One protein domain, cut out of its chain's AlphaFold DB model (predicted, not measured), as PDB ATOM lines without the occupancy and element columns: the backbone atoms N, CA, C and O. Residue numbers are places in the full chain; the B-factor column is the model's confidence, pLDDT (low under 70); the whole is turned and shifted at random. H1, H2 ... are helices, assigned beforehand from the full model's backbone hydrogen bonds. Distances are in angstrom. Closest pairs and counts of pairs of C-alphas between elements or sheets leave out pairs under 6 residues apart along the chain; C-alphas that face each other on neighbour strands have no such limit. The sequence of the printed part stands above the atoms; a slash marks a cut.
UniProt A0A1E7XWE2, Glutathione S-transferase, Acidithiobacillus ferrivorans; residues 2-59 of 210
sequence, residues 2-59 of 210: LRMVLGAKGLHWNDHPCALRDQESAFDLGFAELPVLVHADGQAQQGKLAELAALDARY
ATOM      1  N   LEU A   2     -38.146  16.762 244.897       95.50
ATOM      2  CA  LEU A   2     -38.312  17.652 246.066       95.50
ATOM      3  C   LEU A   2     -37.302  17.391 247.195       95.50
ATOM      4  O   LEU A   2     -36.569  18.304 247.560       95.50
ATOM      5  N   ARG A   3     -37.189  16.142 247.674       96.00
ATOM      6  CA  ARG A   3     -36.205  15.755 248.709       96.00
ATOM      7  C   ARG A   3     -34.773  16.166 248.356       96.00
ATOM      8  O   ARG A   3     -34.053  16.665 249.207       96.00
ATOM      9  N   MET A   4     -34.379  16.034 247.087       97.31
ATOM     10  CA  MET A   4     -33.045  16.439 246.632       97.31
ATOM     11  C   MET A   4     -32.842  17.952 246.713       97.31
ATOM     12  O   MET A   4     -31.778  18.397 247.121       97.31
ATOM     13  N   VAL A   5     -33.852  18.746 246.342       97.31
ATOM     14  CA  VAL A   5     -33.783  20.210 246.479       97.31
ATOM     15  C   VAL A   5     -33.671  20.597 247.949       97.31
ATOM     16  O   VAL A   5     -32.822  21.409 248.297       97.31
ATOM     17  N   LEU A   6     -34.486  19.999 248.818       97.12
ATOM     18  CA  LEU A   6     -34.456  20.286 250.251       97.12
ATOM     19  C   LEU A   6     -33.102  19.923 250.872       97.12
ATOM     20  O   LEU A   6     -32.509  20.753 251.558       97.12
ATOM     21  N   GLY A   7     -32.580  18.737 250.562       97.50
ATOM     22  CA  GLY A   7     -31.287  18.279 251.059       97.50
ATOM     23  C   GLY A   7     -30.105  19.085 250.513       97.50
ATOM     24  O   GLY A   7     -29.237  19.487 251.283       97.50
ATOM     25  N   ALA A   8     -30.116  19.470 249.232       97.50
ATOM     26  CA  ALA A   8     -29.108  20.375 248.661       97.50
ATOM     27  C   ALA A   8     -29.090  21.759 249.334       97.50
ATOM     28  O   ALA A   8     -28.047  22.412 249.400       97.50
ATOM     29  N   LYS A   9     -30.242  22.211 249.842       96.94
ATOM     30  CA  LYS A   9     -30.370  23.459 250.604       96.94
ATOM     31  C   LYS A   9     -30.131  23.267 252.105       96.94
ATOM     32  O   LYS A   9     -30.196  24.242 252.846       96.94
ATOM     33  N   GLY A  10     -29.843  22.044 252.562       96.81
ATOM     34  CA  GLY A  10     -29.657  21.719 253.978       96.81
ATOM     35  C   GLY A  10     -30.905  21.979 254.824       96.81
ATOM     36  O   GLY A  10     -30.799  22.261 256.016       96.81
ATOM     37  N   LEU A  11     -32.087  21.957 254.204       96.62
ATOM     38  CA  LEU A  11     -33.349  22.184 254.892       96.62
ATOM     39  C   LEU A  11     -33.767  20.903 255.602       96.62
ATOM     40  O   LEU A  11     -33.650  19.817 255.047       96.62
ATOM     41  N   HIS A  12     -34.305  21.030 256.809       95.06
ATOM     42  CA  HIS A  12     -34.954  19.914 257.484       95.06
ATOM     43  C   HIS A  12     -36.398  19.776 256.999       95.06
ATOM     44  O   HIS A  12     -37.122  20.769 256.902       95.06
ATOM     45  N   TRP A  13     -36.827  18.545 256.732       95.50
ATOM     46  CA  TRP A  13     -38.217  18.209 256.438       95.50
ATOM     47  C   TRP A  13     -38.617  16.941 257.187       95.50
ATOM     48  O   TRP A  13     -37.766  16.151 257.591       95.50
ATOM     49  N   ASN A  14     -39.923  16.762 257.355       94.88
ATOM     50  CA  ASN A  14     -40.504  15.535 257.875       94.88
ATOM     51  C   ASN A  14     -41.332  14.904 256.760       94.88
ATOM     52  O   ASN A  14     -42.220  15.554 256.207       94.88
ATOM     53  N   ASP A  15     -41.023  13.658 256.417       92.69
ATOM     54  CA  ASP A  15     -41.822  12.899 255.465       92.69
ATOM     55  C   ASP A  15     -43.126  12.439 256.125       92.69
ATOM     56  O   ASP A  15     -43.128  11.849 257.208       92.69
ATOM     57  N   HIS A  16     -44.237  12.700 255.444       92.69
ATOM     58  CA  HIS A  16     -45.561  12.204 255.797       92.69
ATOM     59  C   HIS A  16     -45.982  11.206 254.714       92.69
ATOM     60  O   HIS A  16     -46.484  11.631 253.673       92.69
ATOM     61  N   PRO A  17     -45.693   9.904 254.890       89.75
ATOM     62  CA  PRO A  17     -46.067   8.904 253.903       89.75
ATOM     63  C   PRO A  17     -47.591   8.780 253.843       89.75
ATOM     64  O   PRO A  17     -48.253   8.646 254.874       89.75
ATOM     65  N   CYS A  18     -48.120   8.799 252.626       90.75
ATOM     66  CA  CYS A  18     -49.527   8.570 252.319       90.75
ATOM     67  C   CYS A  18     -49.648   7.300 251.475       90.75
ATOM     68  O   CYS A  18     -48.700   6.928 250.780       90.75
ATOM     69  N   ALA A  19     -50.811   6.649 251.522       89.94
ATOM     70  CA  ALA A  19     -51.106   5.557 250.598       89.94
ATOM     71  C   ALA A  19     -51.096   6.079 249.153       89.94
ATOM     72  O   ALA A  19     -51.467   7.230 248.909       89.94
ATOM     73  N   LEU A  20     -50.723   5.242 248.185       90.06
ATOM     74  CA  LEU A  20     -50.613   5.673 246.785       90.06
ATOM     75  C   LEU A  20     -51.948   6.202 246.235       90.06
ATOM     76  O   LEU A  20     -51.995   7.136 245.434       90.06
ATOM     77  N   ARG A  21     -53.044   5.603 246.698       90.12
ATOM     78  CA  ARG A  21     -54.429   5.954 246.358       90.12
ATOM     79  C   ARG A  21     -55.020   7.123 247.159       90.12
ATOM     80  O   ARG A  21     -56.199   7.430 246.987       90.12
ATOM     81  N   ASP A  22     -54.252   7.749 248.049       89.56
ATOM     82  CA  ASP A  22     -54.726   8.844 248.900       89.56
ATOM     83  C   ASP A  22     -54.858  10.161 248.116       89.56
ATOM     84  O   ASP A  22     -53.957  11.000 248.060       89.56
ATOM     85  N   GLN A  23     -56.021  10.338 247.495       89.31
ATOM     86  CA  GLN A  23     -56.396  11.589 246.836       89.31
ATOM     87  C   GLN A  23     -56.963  12.625 247.816       89.31
ATOM     88  O   GLN A  23     -56.958  13.815 247.502       89.31
ATOM     89  N   GLU A  24     -57.445  12.190 248.983       94.00
ATOM     90  CA  GLU A  24     -58.067  13.058 249.986       94.00
ATOM     91  C   GLU A  24     -57.030  14.016 250.573       94.00
ATOM     92  O   GLU A  24     -57.231  15.229 250.532       94.00
ATOM     93  N   SER A  25     -55.860  13.503 250.971       93.44
ATOM     94  CA  SER A  25     -54.767  14.340 251.478       93.44
ATOM     95  C   SER A  25     -54.293  15.377 250.457       93.44
ATOM     96  O   SER A  25     -54.026  16.525 250.812       93.44
ATOM     97  N   ALA A  26     -54.193  15.006 249.174       92.56
ATOM     98  CA  ALA A  26     -53.832  15.959 248.124       92.56
ATOM     99  C   ALA A  26     -54.895  17.060 247.985       92.56
ATOM    100  O   ALA A  26     -54.556  18.245 247.934       92.56
ATOM    101  N   PHE A  27     -56.172  16.665 247.964       94.94
ATOM    102  CA  PHE A  27     -57.305  17.568 247.808       94.94
ATOM    103  C   PHE A  27     -57.432  18.553 248.974       94.94
ATOM    104  O   PHE A  27     -57.603  19.750 248.736       94.94
ATOM    105  N   ASP A  28     -57.271  18.086 250.212       95.00
ATOM    106  CA  ASP A  28     -57.297  18.922 251.418       95.00
ATOM    107  C   ASP A  28     -56.176  19.969 251.427       95.00
ATOM    108  O   ASP A  28     -56.348  21.083 251.929       95.00
ATOM    109  N   LEU A  29     -55.038  19.648 250.808       94.88
ATOM    110  CA  LEU A  29     -53.928  20.577 250.594       94.88
ATOM    111  C   LEU A  29     -54.135  21.503 249.382       94.88
ATOM    112  O   LEU A  29     -53.308  22.383 249.140       94.88
ATOM    113  N   GLY A  30     -55.224  21.339 248.626       95.44
ATOM    114  CA  GLY A  30     -55.553  22.141 247.446       95.44
ATOM    115  C   GLY A  30     -54.869  21.688 246.155       95.44
ATOM    116  O   GLY A  30     -54.770  22.472 245.208       95.44
ATOM    117  N   PHE A  31     -54.398  20.441 246.092       94.94
ATOM    118  CA  PHE A  31     -53.685  19.876 244.948       94.94
ATOM    119  C   PHE A  31     -54.386  18.641 244.380       94.94
ATOM    120  O   PHE A  31     -55.182  17.980 245.036       94.94
ATOM    121  N   ALA A  32     -54.085  18.321 243.121       91.69
ATOM    122  CA  ALA A  32     -54.647  17.143 242.456       91.69
ATOM    123  C   ALA A  32     -53.895  15.843 242.786       91.69
ATOM    124  O   ALA A  32     -54.434  14.759 242.591       91.69
ATOM    125  N   GLU A  33     -52.637  15.947 243.220       91.31
ATOM    126  CA  GLU A  33     -51.729  14.812 243.408       91.31
ATOM    127  C   GLU A  33     -50.639  15.149 244.438       91.31
ATOM    128  O   GLU A  33     -50.240  16.311 244.587       91.31
ATOM    129  N   LEU A  34     -50.144  14.119 245.123       92.12
ATOM    130  CA  LEU A  34     -48.919  14.153 245.923       92.12
ATOM    131  C   LEU A  34     -47.683  13.948 245.014       92.12
ATOM    132  O   LEU A  34     -47.823  13.428 243.906       92.12
ATOM    133  N   PRO A  35     -46.463  14.317 245.449       93.50
ATOM    134  CA  PRO A  35     -46.116  14.939 246.728       93.50
ATOM    135  C   PRO A  35     -46.446  16.437 246.783       93.50
ATOM    136  O   PRO A  35     -46.405  17.144 245.778       93.50
ATOM    137  N   VAL A  36     -46.703  16.928 247.997       95.50
ATOM    138  CA  VAL A  36     -46.873  18.353 248.305       95.50
ATOM    139  C   VAL A  36     -45.899  18.728 249.417       95.50
ATOM    140  O   VAL A  36     -45.852  18.085 250.463       95.50
ATOM    141  N   LEU A  37     -45.113  19.777 249.195       96.94
ATOM    142  CA  LEU A  37     -44.286  20.402 250.218       96.94
ATOM    143  C   LEU A  37     -45.112  21.462 250.940       96.94
ATOM    144  O   LEU A  37     -45.513  22.444 250.319       96.94
ATOM    145  N   VAL A  38     -45.305  21.294 252.247       96.94
ATOM    146  CA  VAL A  38     -45.905  22.308 253.125       96.94
ATOM    147  C   VAL A  38     -44.797  23.015 253.901       96.94
ATOM    148  O   VAL A  38     -43.974  22.386 254.565       96.94
ATOM    149  N   HIS A  39     -44.749  24.338 253.798       96.19
ATOM    150  CA  HIS A  39     -43.779  25.187 254.476       96.19
ATOM    151  C   HIS A  39     -44.210  25.512 255.911       96.19
ATOM    152  O   HIS A  39     -45.380  25.412 256.274       96.19
ATOM    153  N   ALA A  40     -43.263  25.987 256.725       94.31
ATOM    154  CA  ALA A  40     -43.517  26.366 258.118       94.31
ATOM    155  C   ALA A  40     -44.541  27.507 258.288       94.31
ATOM    156  O   ALA A  40     -45.148  27.633 259.346       94.31
ATOM    157  N   ASP A  41     -44.743  28.336 257.261       94.81
ATOM    158  CA  ASP A  41     -45.753  29.401 257.229       94.81
ATOM    159  C   ASP A  41     -47.114  28.930 256.675       94.81
ATOM    160  O   ASP A  41     -48.011  29.746 256.471       94.81
ATOM    161  N   GLY A  42     -47.268  27.627 256.412       94.94
ATOM    162  CA  GLY A  42     -48.491  27.014 255.897       94.94
ATOM    163  C   GLY A  42     -48.683  27.125 254.384       94.94
ATOM    164  O   GLY A  42     -49.652  26.574 253.866       94.94
ATOM    165  N   GLN A  43     -47.790  27.798 253.649       95.25
ATOM    166  CA  GLN A  43     -47.837  27.769 252.184       95.25
ATOM    167  C   GLN A  43     -47.473  26.376 251.667       95.25
ATOM    168  O   GLN A  43     -46.662  25.683 252.277       95.25
ATOM    169  N   ALA A  44     -48.024  25.985 250.520       95.62
ATOM    170  CA  ALA A  44     -47.784  24.675 249.932       95.62
ATOM    171  C   ALA A  44     -47.465  24.763 248.431       95.62
ATOM    172  O   ALA A  44     -47.920  25.681 247.748       95.62
ATOM    173  N   GLN A  45     -46.667  23.819 247.928       95.56
ATOM    174  CA  GLN A  45     -46.317  23.687 246.507       95.56
ATOM    175  C   GLN A  45     -46.001  22.228 246.138       95.56
ATOM    176  O   GLN A  45     -45.603  21.450 247.001       95.56
ATOM    177  N   GLN A  46     -46.130  21.849 244.863       91.94
ATOM    178  CA  GLN A  46     -45.863  20.471 244.398       91.94
ATOM    179  C   GLN A  46     -44.396  20.236 244.016       91.94
ATOM    180  O   GLN A  46     -43.983  19.105 243.763       91.94
ATOM    181  N   GLY A  47     -43.591  21.299 243.943       90.38
ATOM    182  CA  GLY A  47     -42.206  21.206 243.501       90.38
ATOM    183  C   GLY A  47     -42.098  20.847 242.027       90.38
ATOM    184  O   GLY A  47     -41.161  20.153 241.636       90.38
ATOM    185  N   LYS A  48     -43.056  21.278 241.200       92.81
ATOM    186  CA  LYS A  48     -42.995  21.082 239.745       92.81
ATOM    187  C   LYS A  48     -41.813  21.859 239.162       92.81
ATOM    188  O   LYS A  48     -41.347  22.829 239.750       92.81
ATOM    189  N   LEU A  49     -41.349  21.478 237.969       93.62
ATOM    190  CA  LEU A  49     -40.190  22.115 237.318       93.62
ATOM    191  C   LEU A  49     -40.303  23.651 237.254       93.62
ATOM    192  O   LEU A  49     -39.323  24.351 237.493       93.62
ATOM    193  N   ALA A  50     -41.508  24.163 236.979       92.44
ATOM    194  CA  ALA A  50     -41.797  25.596 236.916       92.44
ATOM    195  C   ALA A  50     -41.712  26.313 238.280       92.44
ATOM    196  O   ALA A  50     -41.534  27.526 238.323       92.44
ATOM    197  N   GLU A  51     -41.821  25.576 239.385       94.31
ATOM    198  CA  GLU A  51     -41.811  26.099 240.756       94.31
ATOM    199  C   GLU A  51     -40.405  26.077 241.372       94.31
ATOM    200  O   GLU A  51     -40.138  26.810 242.320       94.31
ATOM    201  N   LEU A  52     -39.470  25.286 240.827       95.31
ATOM    202  CA  LEU A  52     -38.166  25.049 241.460       95.31
ATOM    203  C   LEU A  52     -37.332  26.318 241.659       95.31
ATOM    204  O   LEU A  52     -36.677  26.455 242.688       95.31
ATOM    205  N   ALA A  53     -37.358  27.255 240.708       94.50
ATOM    206  CA  ALA A  53     -36.650  28.526 240.855       94.50
ATOM    207  C   ALA A  53     -37.245  29.380 241.991       94.50
ATOM    208  O   ALA A  53     -36.507  30.018 242.740       94.50
ATOM    209  N   ALA A  54     -38.571  29.354 242.157       94.75
ATOM    210  CA  ALA A  54     -39.246  30.037 243.257       94.75
ATOM    211  C   ALA A  54     -38.971  29.349 244.604       94.75
ATOM    212  O   ALA A  54     -38.730  30.031 245.599       94.75
ATOM    213  N   LEU A  55     -38.939  28.012 244.633       95.44
ATOM    214  CA  LEU A  55     -38.526  27.237 245.803       95.44
ATOM    215  C   LEU A  55     -37.080  27.552 246.212       95.44
ATOM    216  O   LEU A  55     -36.813  27.747 247.395       95.44
ATOM    217  N   ASP A  56     -36.154  27.648 245.255       96.62
ATOM    218  CA  ASP A  56     -34.764  28.033 245.519       96.62
ATOM    219  C   ASP A  56     -34.677  29.445 246.121       96.62
ATOM    220  O   ASP A  56     -34.069  29.635 247.177       96.62
ATOM    221  N   ALA A  57     -35.363  30.415 245.505       95.62
ATOM    222  CA  ALA A  57     -35.383  31.814 245.933       95.62
ATOM    223  C   ALA A  57     -36.042  32.037 247.305       95.62
ATOM    224  O   ALA A  57     -35.741  33.020 247.982       95.62
ATOM    225  N   ARG A  58     -36.928  31.129 247.733       95.88
ATOM    226  CA  ARG A  58     -37.606  31.196 249.034       95.88
ATOM    227  C   ARG A  58     -36.649  31.069 250.221       95.88
ATOM    228  O   ARG A  58     -36.962  31.570 251.296       95.88
ATOM    229  N   TYR A  59     -35.500  30.421 250.037       95.62
ATOM    230  CA  TYR A  59     -34.522  30.164 251.096       95.62
ATOM    231  C   TYR A  59     -33.161  30.793 250.747       95.62
ATOM    232  O   TYR A  59     -32.213  30.069 250.426       95.62
TER     233      TYR A  59
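This is residues 2 to 59 of the 210 residues of the protein "Glutathione S-transferase" of Acidithiobacillus ferrivorans (UniProt A0A1E7XWE2). Little regular structure is here: short helices H1 and H3 are near each other at one end, H2 is at the other, and long loops join them. The second loop, residues 29 to 51, passes through the middle, where residues 37 to 38 pair antiparallel with 44 to 45. The 58 printed residues hold H1, H2 and H3 in that order and no named strand; the class is all helix, with 20 residues in named elements. The whole is compact, radius of gyration of the C-alphas 11.6 A, spanning 30 by 21 by 20 A.

Start at H1, residues 2 to 8, and look across to H3, residues 52 to 58: they are close but not clearly touching, their closest C-alphas, Val 5 and Asp 56, 7.9 A apart. They run the same way at a steep tilt of 54 degrees. H2, residues 23 to 28, is apart from both. In H1, H2 and H3 every O i to N i+4 pair is within hydrogen-bond range.

Find C-alpha 2 at (-38.312, 17.652, 246.066); H1 runs 9.9 A to C-alpha 8. H2 covers 8.7 A. H3 covers 9.8 A, ending at C-alpha 58, (-37.606, 31.196, 249.034).

The farthest C-alphas, Arg 21 and Ala 57, are 32.1 A apart. Both links are long, with 14 and 23 residues. The printed part has no cut, and no printed residue is under 70 in pLDDT.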